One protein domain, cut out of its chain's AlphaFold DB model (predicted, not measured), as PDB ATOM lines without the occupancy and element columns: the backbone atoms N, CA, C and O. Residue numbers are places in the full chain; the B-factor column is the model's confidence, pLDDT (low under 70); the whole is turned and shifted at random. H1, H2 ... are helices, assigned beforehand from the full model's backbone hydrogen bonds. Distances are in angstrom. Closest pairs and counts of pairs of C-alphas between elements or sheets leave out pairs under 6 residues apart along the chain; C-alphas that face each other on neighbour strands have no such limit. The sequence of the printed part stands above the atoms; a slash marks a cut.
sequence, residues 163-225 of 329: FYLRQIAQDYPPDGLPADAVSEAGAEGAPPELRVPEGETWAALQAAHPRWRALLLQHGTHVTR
ATOM      1  N   PHE A 163      15.669 -80.949  11.279       88.12
ATOM      2  CA  PHE A 163      16.009 -79.586  11.680       88.12
ATOM      3  C   PHE A 163      14.754 -78.732  11.874       88.12
ATOM      4  O   PHE A 163      14.639 -78.044  12.884       88.12
ATOM      5  N   TYR A 164      13.803 -78.815  10.946       93.12
ATOM      6  CA  TYR A 164      12.533 -78.109  11.036       93.12
ATOM      7  C   TYR A 164      11.741 -78.523  12.285       93.12
ATOM      8  O   TYR A 164      11.345 -77.654  13.053       93.12
ATOM      9  N   LEU A 165      11.616 -79.825  12.570       88.88
ATOM     10  CA  LEU A 165      10.977 -80.315  13.800       88.88
ATOM     11  C   LEU A 165      11.638 -79.776  15.080       88.88
ATOM     12  O   LEU A 165      10.936 -79.395  16.013       88.88
ATOM     13  N   ARG A 166      12.975 -79.698  15.123       86.81
ATOM     14  CA  ARG A 166      13.707 -79.115  16.264       86.81
ATOM     15  C   ARG A 166      13.430 -77.626  16.463       86.81
ATOM     16  O   ARG A 166      13.471 -77.162  17.595       86.81
ATOM     17  N   GLN A 167      13.175 -76.878  15.388       85.06
ATOM     18  CA  GLN A 167      12.775 -75.472  15.489       85.06
ATOM     19  C   GLN A 167      11.361 -75.355  16.061       85.06
ATOM     20  O   GLN A 167      11.170 -74.642  17.036       85.06
ATOM     21  N   ILE A 168      10.412 -76.138  15.537       86.56
ATOM     22  CA  ILE A 168       9.011 -76.135  15.993       86.56
ATOM     23  C   ILE A 168       8.898 -76.538  17.472       86.56
ATOM     24  O   ILE A 168       8.023 -76.058  18.182       86.56
ATOM     25  N   ALA A 169       9.787 -77.406  17.966       81.31
ATOM     26  CA  ALA A 169       9.797 -77.811  19.371       81.31
ATOM     27  C   ALA A 169       9.961 -76.628  20.349       81.31
ATOM     28  O   ALA A 169       9.564 -76.745  21.504       81.31
ATOM     29  N   GLN A 170      10.519 -75.499  19.898       77.06
ATOM     30  CA  GLN A 170      10.622 -74.271  20.696       77.06
ATOM     31  C   GLN A 170       9.274 -73.554  20.847       77.06
ATOM     32  O   GLN A 170       9.075 -72.839  21.824       77.06
ATOM     33  N   ASP A 171       8.353 -73.785  19.910       79.81
ATOM     34  CA  ASP A 171       7.007 -73.207  19.887       79.81
ATOM     35  C   ASP A 171       5.987 -74.086  20.631       79.81
ATOM     36  O   ASP A 171       4.807 -73.740  20.738       79.81
ATOM     37  N   TYR A 172       6.414 -75.249  21.137       81.75
ATOM     38  CA  TYR A 172       5.554 -76.128  21.923       81.75
ATOM     39  C   TYR A 172       5.202 -75.477  23.270       81.75
ATOM     40  O   TYR A 172       6.000 -74.717  23.826       81.75
ATOM     41  N   PRO A 173       4.037 -75.816  23.854       77.19
ATOM     42  CA  PRO A 173       3.762 -75.495  25.248       77.19
ATOM     43  C   PRO A 173       4.900 -75.981  26.164       77.19
ATOM     44  O   PRO A 173       5.524 -76.998  25.848       77.19
ATOM     45  N   PRO A 174       5.142 -75.332  27.320       75.00
ATOM     46  CA  PRO A 174       6.205 -75.723  28.253       75.00
ATOM     47  C   PRO A 174       6.165 -77.200  28.667       75.00
ATOM     48  O   PRO A 174       7.209 -77.820  28.854       75.00
ATOM     49  N   ASP A 175       4.960 -77.765  28.766       74.12
ATOM     50  CA  ASP A 175       4.732 -79.165  29.135       74.12
ATOM     51  C   ASP A 175       4.984 -80.148  27.974       74.12
ATOM     52  O   ASP A 175       5.032 -81.363  28.173       74.12
ATOM     53  N   GLY A 176       5.184 -79.633  26.757       77.50
ATOM     54  CA  GLY A 176       5.433 -80.402  25.546       77.50
ATOM     55  C   GLY A 176       4.254 -81.278  25.117       77.50
ATOM     56  O   GLY A 176       3.111 -81.105  25.540       77.50
ATOM     57  N   LEU A 177       4.535 -82.231  24.227       79.00
ATOM     58  CA  LEU A 177       3.588 -83.301  23.914       79.00
ATOM     59  C   LEU A 177       3.570 -84.335  25.054       79.00
ATOM     60  O   LEU A 177       4.641 -84.661  25.576       79.00
ATOM     61  N   PRO A 178       2.399 -84.913  25.388       75.31
ATOM     62  CA  PRO A 178       2.307 -86.039  26.317       75.31
ATOM     63  C   PRO A 178       3.274 -87.177  25.958       75.31
ATOM     64  O   PRO A 178       3.562 -87.427  24.786       75.31
ATOM     65  N   ALA A 179       3.781 -87.897  26.962       71.06
ATOM     66  CA  ALA A 179       4.750 -88.977  26.746       71.06
ATOM     67  C   ALA A 179       4.198 -90.122  25.872       71.06
ATOM     68  O   ALA A 179       4.970 -90.797  25.193       71.06
ATOM     69  N   ASP A 180       2.879 -90.297  25.874       71.12
ATOM     70  CA  ASP A 180       2.079 -91.260  25.119       71.12
ATOM     71  C   ASP A 180       1.390 -90.641  23.885       71.12
ATOM     72  O   ASP A 180       0.494 -91.249  23.298       71.12
ATOM     73  N   ALA A 181       1.801 -89.434  23.465       76.69
ATOM     74  CA  ALA A 181       1.200 -88.728  22.331       76.69
ATOM     75  C   ALA A 181       1.307 -89.503  21.012       76.69
ATOM     76  O   ALA A 181       0.462 -89.340  20.137       76.69
ATOM     77  N   VAL A 182       2.329 -90.344  20.848       73.94
ATOM     78  CA  VAL A 182       2.420 -91.250  19.699       73.94
ATOM     79  C   VAL A 182       1.948 -92.626  20.121       73.94
ATOM     80  O   VAL A 182       2.580 -93.285  20.944       73.94
ATOM     81  N   SER A 183       0.849 -93.065  19.513       70.94
ATOM     82  CA  SER A 183       0.457 -94.466  19.559       70.94
ATOM     83  C   SER A 183       1.284 -95.213  18.525       70.94
ATOM     84  O   SER A 183       1.138 -94.978  17.323       70.94
ATOM     85  N   GLU A 184       2.140 -96.127  18.979       63.56
ATOM     86  CA  GLU A 184       2.743 -97.103  18.074       63.56
ATOM     87  C   GLU A 184       1.636 -97.965  17.445       63.56
ATOM     88  O   GLU A 184       0.565 -98.151  18.034       63.56
ATOM     89  N   ALA A 185       1.876 -98.448  16.223       58.97
ATOM     90  CA  ALA A 185       0.958 -99.347  15.537       58.97
ATOM     91  C   ALA A 185       0.687-100.567  16.435       58.97
ATOM     92  O   ALA A 185       1.581-101.371  16.700       58.97
ATOM     93  N   GLY A 186      -0.540-100.676  16.948       52.53
ATOM     94  CA  GLY A 186      -0.964-101.821  17.748       52.53
ATOM     95  C   GLY A 186      -0.997-103.110  16.919       52.53
ATOM     96  O   GLY A 186      -0.881-103.081  15.695       52.53
ATOM     97  N   ALA A 187      -1.225-104.246  17.586       49.75
ATOM     98  CA  ALA A 187      -1.262-105.601  17.012       49.75
ATOM     99  C   ALA A 187      -2.261-105.825  15.843       49.75
ATOM    100  O   ALA A 187      -2.325-106.923  15.298       49.75
ATOM    101  N   GLU A 188      -3.005-104.801  15.425       58.00
ATOM    102  CA  GLU A 188      -4.028-104.828  14.377       58.00
ATOM    103  C   GLU A 188      -3.735-103.838  13.234       58.00
ATOM    104  O   GLU A 188      -4.623-103.126  12.785       58.00
ATOM    105  N   GLY A 189      -2.490-103.738  12.756       58.31
ATOM    106  CA  GLY A 189      -2.176-103.108  11.458       58.31
ATOM    107  C   GLY A 189      -2.608-101.643  11.258       58.31
ATOM    108  O   GLY A 189      -2.566-101.152  10.130       58.31
ATOM    109  N   ALA A 190      -3.029-100.944  12.313       68.06
ATOM    110  CA  ALA A 190      -3.443 -99.552  12.254       68.06
ATOM    111  C   ALA A 190      -2.210 -98.648  12.072       68.06
ATOM    112  O   ALA A 190      -1.173 -98.904  12.694       68.06
ATOM    113  N   PRO A 191      -2.290 -97.601  11.231       70.19
ATOM    114  CA  PRO A 191      -1.186 -96.666  11.063       70.19
ATOM    115  C   PRO A 191      -0.888 -95.942  12.387       70.19
ATOM    116  O   PRO A 191      -1.808 -95.704  13.172       70.19
ATOM    117  N   PRO A 192       0.381 -95.579  12.643       74.94
ATOM    118  CA  PRO A 192       0.741 -94.816  13.829       74.94
ATOM    119  C   PRO A 192       0.010 -93.470  13.831       74.94
ATOM    120  O   PRO A 192      -0.081 -92.792  12.805       74.94
ATOM    121  N   GLU A 193      -0.500 -93.085  14.996       80.62
ATOM    122  CA  GLU A 193      -1.314 -91.883  15.167       80.62
ATOM    123  C   GLU A 193      -0.674 -90.946  16.192       80.62
ATOM    124  O   GLU A 193      -0.176 -91.380  17.236       80.62
ATOM    125  N   LEU A 194      -0.700 -89.646  15.888       83.75
ATOM    126  CA  LEU A 194      -0.252 -88.595  16.790       83.75
ATOM    127  C   LEU A 194      -1.464 -87.959  17.472       83.75
ATOM    128  O   LEU A 194      -2.174 -87.139  16.884       83.75
ATOM    129  N   ARG A 195      -1.659 -88.307  18.740       83.25
ATOM    130  CA  ARG A 195      -2.641 -87.703  19.635       83.25
ATOM    131  C   ARG A 195      -2.109 -86.364  20.114       83.25
ATOM    132  O   ARG A 195      -1.168 -86.288  20.900       83.25
ATOM    133  N   VAL A 196      -2.720 -85.298  19.621       82.88
ATOM    134  CA  VAL A 196      -2.388 -83.933  20.027       82.88
ATOM    135  C   VAL A 196      -3.497 -83.424  20.939       82.88
ATOM    136  O   VAL A 196      -4.664 -83.562  20.564       82.88
ATOM    137  N   PRO A 197      -3.163 -82.841  22.101       82.19
ATOM    138  CA  PRO A 197      -4.166 -82.277  22.990       82.19
ATOM    139  C   PRO A 197      -5.005 -81.191  22.304       82.19
ATOM    140  O   PRO A 197      -4.522 -80.463  21.433       82.19
ATOM    141  N   GLU A 198      -6.262 -81.059  22.721       83.25
ATOM    142  CA  GLU A 198      -7.097 -79.929  22.317       83.25
ATOM    143  C   GLU A 198      -6.584 -78.629  22.954       83.25
ATOM    144  O   GLU A 198      -6.045 -78.628  24.063       83.25
ATOM    145  N   GLY A 199      -6.742 -77.511  22.248       86.44
ATOM    146  CA  GLY A 199      -6.380 -76.191  22.758       86.44
ATOM    147  C   GLY A 199      -5.954 -75.217  21.666       86.44
ATOM    148  O   GLY A 199      -5.444 -75.610  20.613       86.44
ATOM    149  N   GLU A 200      -6.134 -73.926  21.939       87.31
ATOM    150  CA  GLU A 200      -5.807 -72.844  21.002       87.31
ATOM    151  C   GLU A 200      -4.322 -72.835  20.617       87.31
ATOM    152  O   GLU A 200      -3.993 -72.630  19.452       87.31
ATOM    153  N   THR A 201      -3.414 -73.142  21.550       87.06
ATOM    154  CA  THR A 201      -1.968 -73.198  21.279       87.06
ATOM    155  C   THR A 201      -1.611 -74.282  20.262       87.06
ATOM    156  O   THR A 201      -0.853 -74.030  19.328       87.06
ATOM    157  N   TRP A 202      -2.195 -75.476  20.386       88.44
ATOM    158  CA  TRP A 202      -1.965 -76.566  19.433       88.44
ATOM    159  C   TRP A 202      -2.595 -76.283  18.066       88.44
ATOM    160  O   TRP A 202      -2.037 -76.673  17.037       88.44
ATOM    161  N   ALA A 203      -3.732 -75.580  18.036       90.75
ATOM    162  CA  ALA A 203      -4.345 -75.107  16.799       90.75
ATOM    163  C   ALA A 203      -3.469 -74.050  16.101       90.75
ATOM    164  O   ALA A 203      -3.235 -74.155  14.897       90.75
ATOM    165  N   ALA A 204      -2.923 -73.089  16.852       90.62
ATOM    166  CA  ALA A 204      -1.997 -72.082  16.337       90.62
ATOM    167  C   ALA A 204      -0.714 -72.722  15.781       90.62
ATOM    168  O   ALA A 204      -0.292 -72.396  14.674       90.62
ATOM    169  N   LEU A 205      -0.152 -73.704  16.494       90.25
ATOM    170  CA  LEU A 205       0.999 -74.477  16.030       90.25
ATOM    171  C   LEU A 205       0.699 -75.225  14.721       90.25
ATOM    172  O   LEU A 205       1.505 -75.218  13.793       90.25
ATOM    173  N   GLN A 206      -0.477 -75.855  14.617       91.75
ATOM    174  CA  GLN A 206      -0.913 -76.518  13.385       91.75
ATOM    175  C   GLN A 206      -1.056 -75.537  12.218       91.75
ATOM    176  O   GLN A 206      -0.672 -75.884  11.102       91.75
ATOM    177  N   ALA A 207      -1.591 -74.342  12.464       91.88
ATOM    178  CA  ALA A 207      -1.741 -73.312  11.442       91.88
ATOM    179  C   ALA A 207      -0.382 -72.773  10.961       91.88
ATOM    180  O   ALA A 207      -0.191 -72.595   9.763       91.88
ATOM    181  N   ALA A 208       0.571 -72.568  11.875       92.25
ATOM    182  CA  ALA A 208       1.912 -72.065  11.560       92.25
ATOM    183  C   ALA A 208       2.844 -73.119  10.928       92.25
ATOM    184  O   ALA A 208       3.825 -72.771  10.260       92.25
ATOM    185  N   HIS A 209       2.561 -74.408  11.149       93.88
ATOM    186  CA  HIS A 209       3.426 -75.509  10.724       93.88
ATOM    187  C   HIS A 209       2.660 -76.711  10.148       93.88
ATOM    188  O   HIS A 209       2.781 -77.815  10.676       93.88
ATOM    189  N   PRO A 210       1.931 -76.598   9.027       94.75
ATOM    190  CA  PRO A 210       0.980 -77.627   8.583       94.75
ATOM    191  C   PRO A 210       1.516 -79.074   8.514       94.75
ATOM    192  O   PRO A 210       0.775 -80.021   8.786       94.75
ATOM    193  N   ARG A 211       2.812 -79.254   8.214       93.88
ATOM    194  CA  ARG A 211       3.485 -80.564   8.115       93.88
ATOM    195  C   ARG A 211       3.968 -81.172   9.440       93.88
ATOM    196  O   ARG A 211       4.384 -82.330   9.434       93.88
ATOM    197  N   TRP A 212       3.957 -80.443  10.561       92.19
ATOM    198  CA  TRP A 212       4.660 -80.862  11.785       92.19
ATOM    199  C   TRP A 212       4.200 -82.232  12.303       92.19
ATOM    200  O   TRP A 212       5.036 -83.067  12.644       92.19
ATOM    201  N   ARG A 213       2.885 -82.500  12.292       90.75
ATOM    202  CA  ARG A 213       2.310 -83.776  12.752       90.75
ATOM    203  C   ARG A 213       2.814 -84.963  11.930       90.75
ATOM    204  O   ARG A 213       3.281 -85.952  12.489       90.75
ATOM    205  N   ALA A 214       2.733 -84.848  10.604       91.38
ATOM    206  CA  ALA A 214       3.148 -85.902   9.680       91.38
ATOM    207  C   ALA A 214       4.654 -86.177   9.790       91.38
ATOM    208  O   ALA A 214       5.075 -87.330   9.842       91.38
ATOM    209  N   LEU A 215       5.461 -85.119   9.900       92.19
ATOM    210  CA  LEU A 215       6.905 -85.246  10.078       92.19
ATOM    211  C   LEU A 215       7.272 -85.884  11.417       92.19
ATOM    212  O   LEU A 215       8.198 -86.689  11.468       92.19
ATOM    213  N   LEU A 216       6.552 -85.570  12.496       88.62
ATOM    214  CA  LEU A 216       6.810 -86.170  13.802       88.62
ATOM    215  C   LEU A 216       6.517 -87.677  13.808       88.62
ATOM    216  O   LEU A 216       7.256 -88.435  14.430       88.62
ATOM    217  N   LEU A 217       5.487 -88.119  13.080       87.00
ATOM    218  CA  LEU A 217       5.207 -89.544  12.867       87.00
ATOM    219  C   LEU A 217       6.286 -90.226  12.019       87.00
ATOM    220  O   LEU A 217       6.657 -91.361  12.299       87.00
ATOM    221  N   GLN A 218       6.810 -89.534  11.006       87.38
ATOM    222  CA  GLN A 218       7.854 -90.058  10.122       87.38
ATOM    223  C   GLN A 218       9.217 -90.175  10.822       87.38
ATOM    224  O   GLN A 218       9.928 -91.159  10.630       87.38
ATOM    225  N   HIS A 219       9.598 -89.169  11.612       83.50
ATOM    226  CA  HIS A 219      10.943 -89.045  12.187       83.50
ATOM    227  C   HIS A 219      11.027 -89.432  13.668       83.50
ATOM    228  O   HIS A 219      12.125 -89.683  14.168       83.50
ATOM    229  N   GLY A 220       9.885 -89.515  14.354       74.94
ATOM    230  CA  GLY A 220       9.758 -89.862  15.767       74.94
ATOM    231  C   GLY A 220       9.802 -88.660  16.720       74.94
ATOM    232  O   GLY A 220      10.385 -87.613  16.439       74.94
ATOM    233  N   THR A 221       9.227 -88.835  17.915       66.88
ATOM    234  CA  THR A 221       9.132 -87.796  18.967       66.88
ATOM    235  C   THR A 221      10.457 -87.452  19.634       66.88
ATOM    236  O   THR A 221      10.603 -86.386  20.222       66.88
ATOM    237  N   HIS A 222      11.458 -88.325  19.549       62.47
ATOM    238  CA  HIS A 222      12.782 -88.052  20.104       62.47
ATOM    239  C   HIS A 222      13.497 -86.908  19.367       62.47
ATOM    240  O   HIS A 222      14.367 -86.269  19.950       62.47
ATOM    241  N   VAL A 223      13.099 -86.597  18.126       64.50
ATOM    242  CA  VAL A 223      13.656 -85.486  17.339       64.50
ATOM    243  C   VAL A 223      13.290 -84.123  17.929       64.50
ATOM    244  O   VAL A 223      14.067 -83.182  17.802       64.50
ATOM    245  N   THR A 224      12.145 -84.012  18.612       61.50
ATOM    246  CA  THR A 224      11.725 -82.779  19.302       61.50
ATOM    247  C   THR A 224      12.231 -82.699  20.740       61.50
ATOM    248  O   THR A 224      12.209 -81.625  21.335       61.50
ATOM    249  N   ARG A 225      12.756 -83.797  21.303       53.06
ATOM    250  CA  ARG A 225      13.404 -83.818  22.624       53.06
ATOM    251  C   ARG A 225      14.828 -83.259  22.534       53.06
ATOM    252  O   ARG A 225      15.813 -83.964  22.734       53.06
TER     253      ARG A 225
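Overview. This is residues 163 to 225 of the 329 residues of the protein "Hypothetical protein" of Prymnesium polylepis (UniProt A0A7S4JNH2). Three short helices form a small cluster, their centres making a triangle, and one long loop, residues 172 to 199 between H1 and H2, runs away from them and folds back, its far turn at residues 186 to 189. The two sides of this loop come side by side at residues 182 to 183 and 193 to 194, a short antiparallel pairing, and after H3 the last residues fold back toward H1. The printed part has 63 residues with three named helices, H1, H2 and H3 in chain order, and no named strand. The class is all helix, though under half of the residues, 26 of 63, are in named elements. The whole is compact, with a radius of gyration of the C-alphas of 11.7 A, and the C-alphas span 33 by 25 by 20 A, the loop making much of the length.

Arrangement. H1, residues 163 to 171, touches H3, residues 212 to 219, and their closest C-alphas, those of Leu 165 and Trp 212, are 6.7 A apart. The two stand at a steep tilt of 47 degrees and run opposite ways. H2, residues 200 to 208, is close to H1 but not clearly touching it, the closest C-alphas being those of Asp 171 and Leu 205 at 7.3 A. H1 and H2 run opposite ways at a shallow tilt of 31 degrees. H2 and H3 are also close but not clearly touching, with the C-alphas of Gln 206 and Trp 212 closest at 7.2 A, and are about perpendicular at 75 degrees. In H2 and H3 every O i to N i+4 pair is within hydrogen-bond range; in H1, 3 of 5 are.

Along the chain. H1 measures 13.8 A from C-alpha 163 at (16.009, -79.586, 11.680) to C-alpha 171. H2, also 9 residues, measures 12.2 A and begins at C-alpha 200 at (-5.807, -72.844, 21.002). H3, 8 residues, measures 10.3 A and ends at C-alpha 219 at (10.943, -89.045, 12.187).

Size, cuts and confidence. The two C-alphas farthest apart are those of Gln 170 and Glu 188, at 34.5 A. The first and last printed C-alphas, those of Phe 163 and Arg 225, are 12.0 A apart. The link from H1 to H2 is long, with 28 residues, whose C-alphas lie 6 to 22 A from the mean of the C-alphas, and the link from H2 to H3 is tight, with 3 residues. The printed part has no cut. Its mean pLDDT is 79.3, and the model's confidence is low, under 70, in residues 184 to 190 and residues 221 to 225.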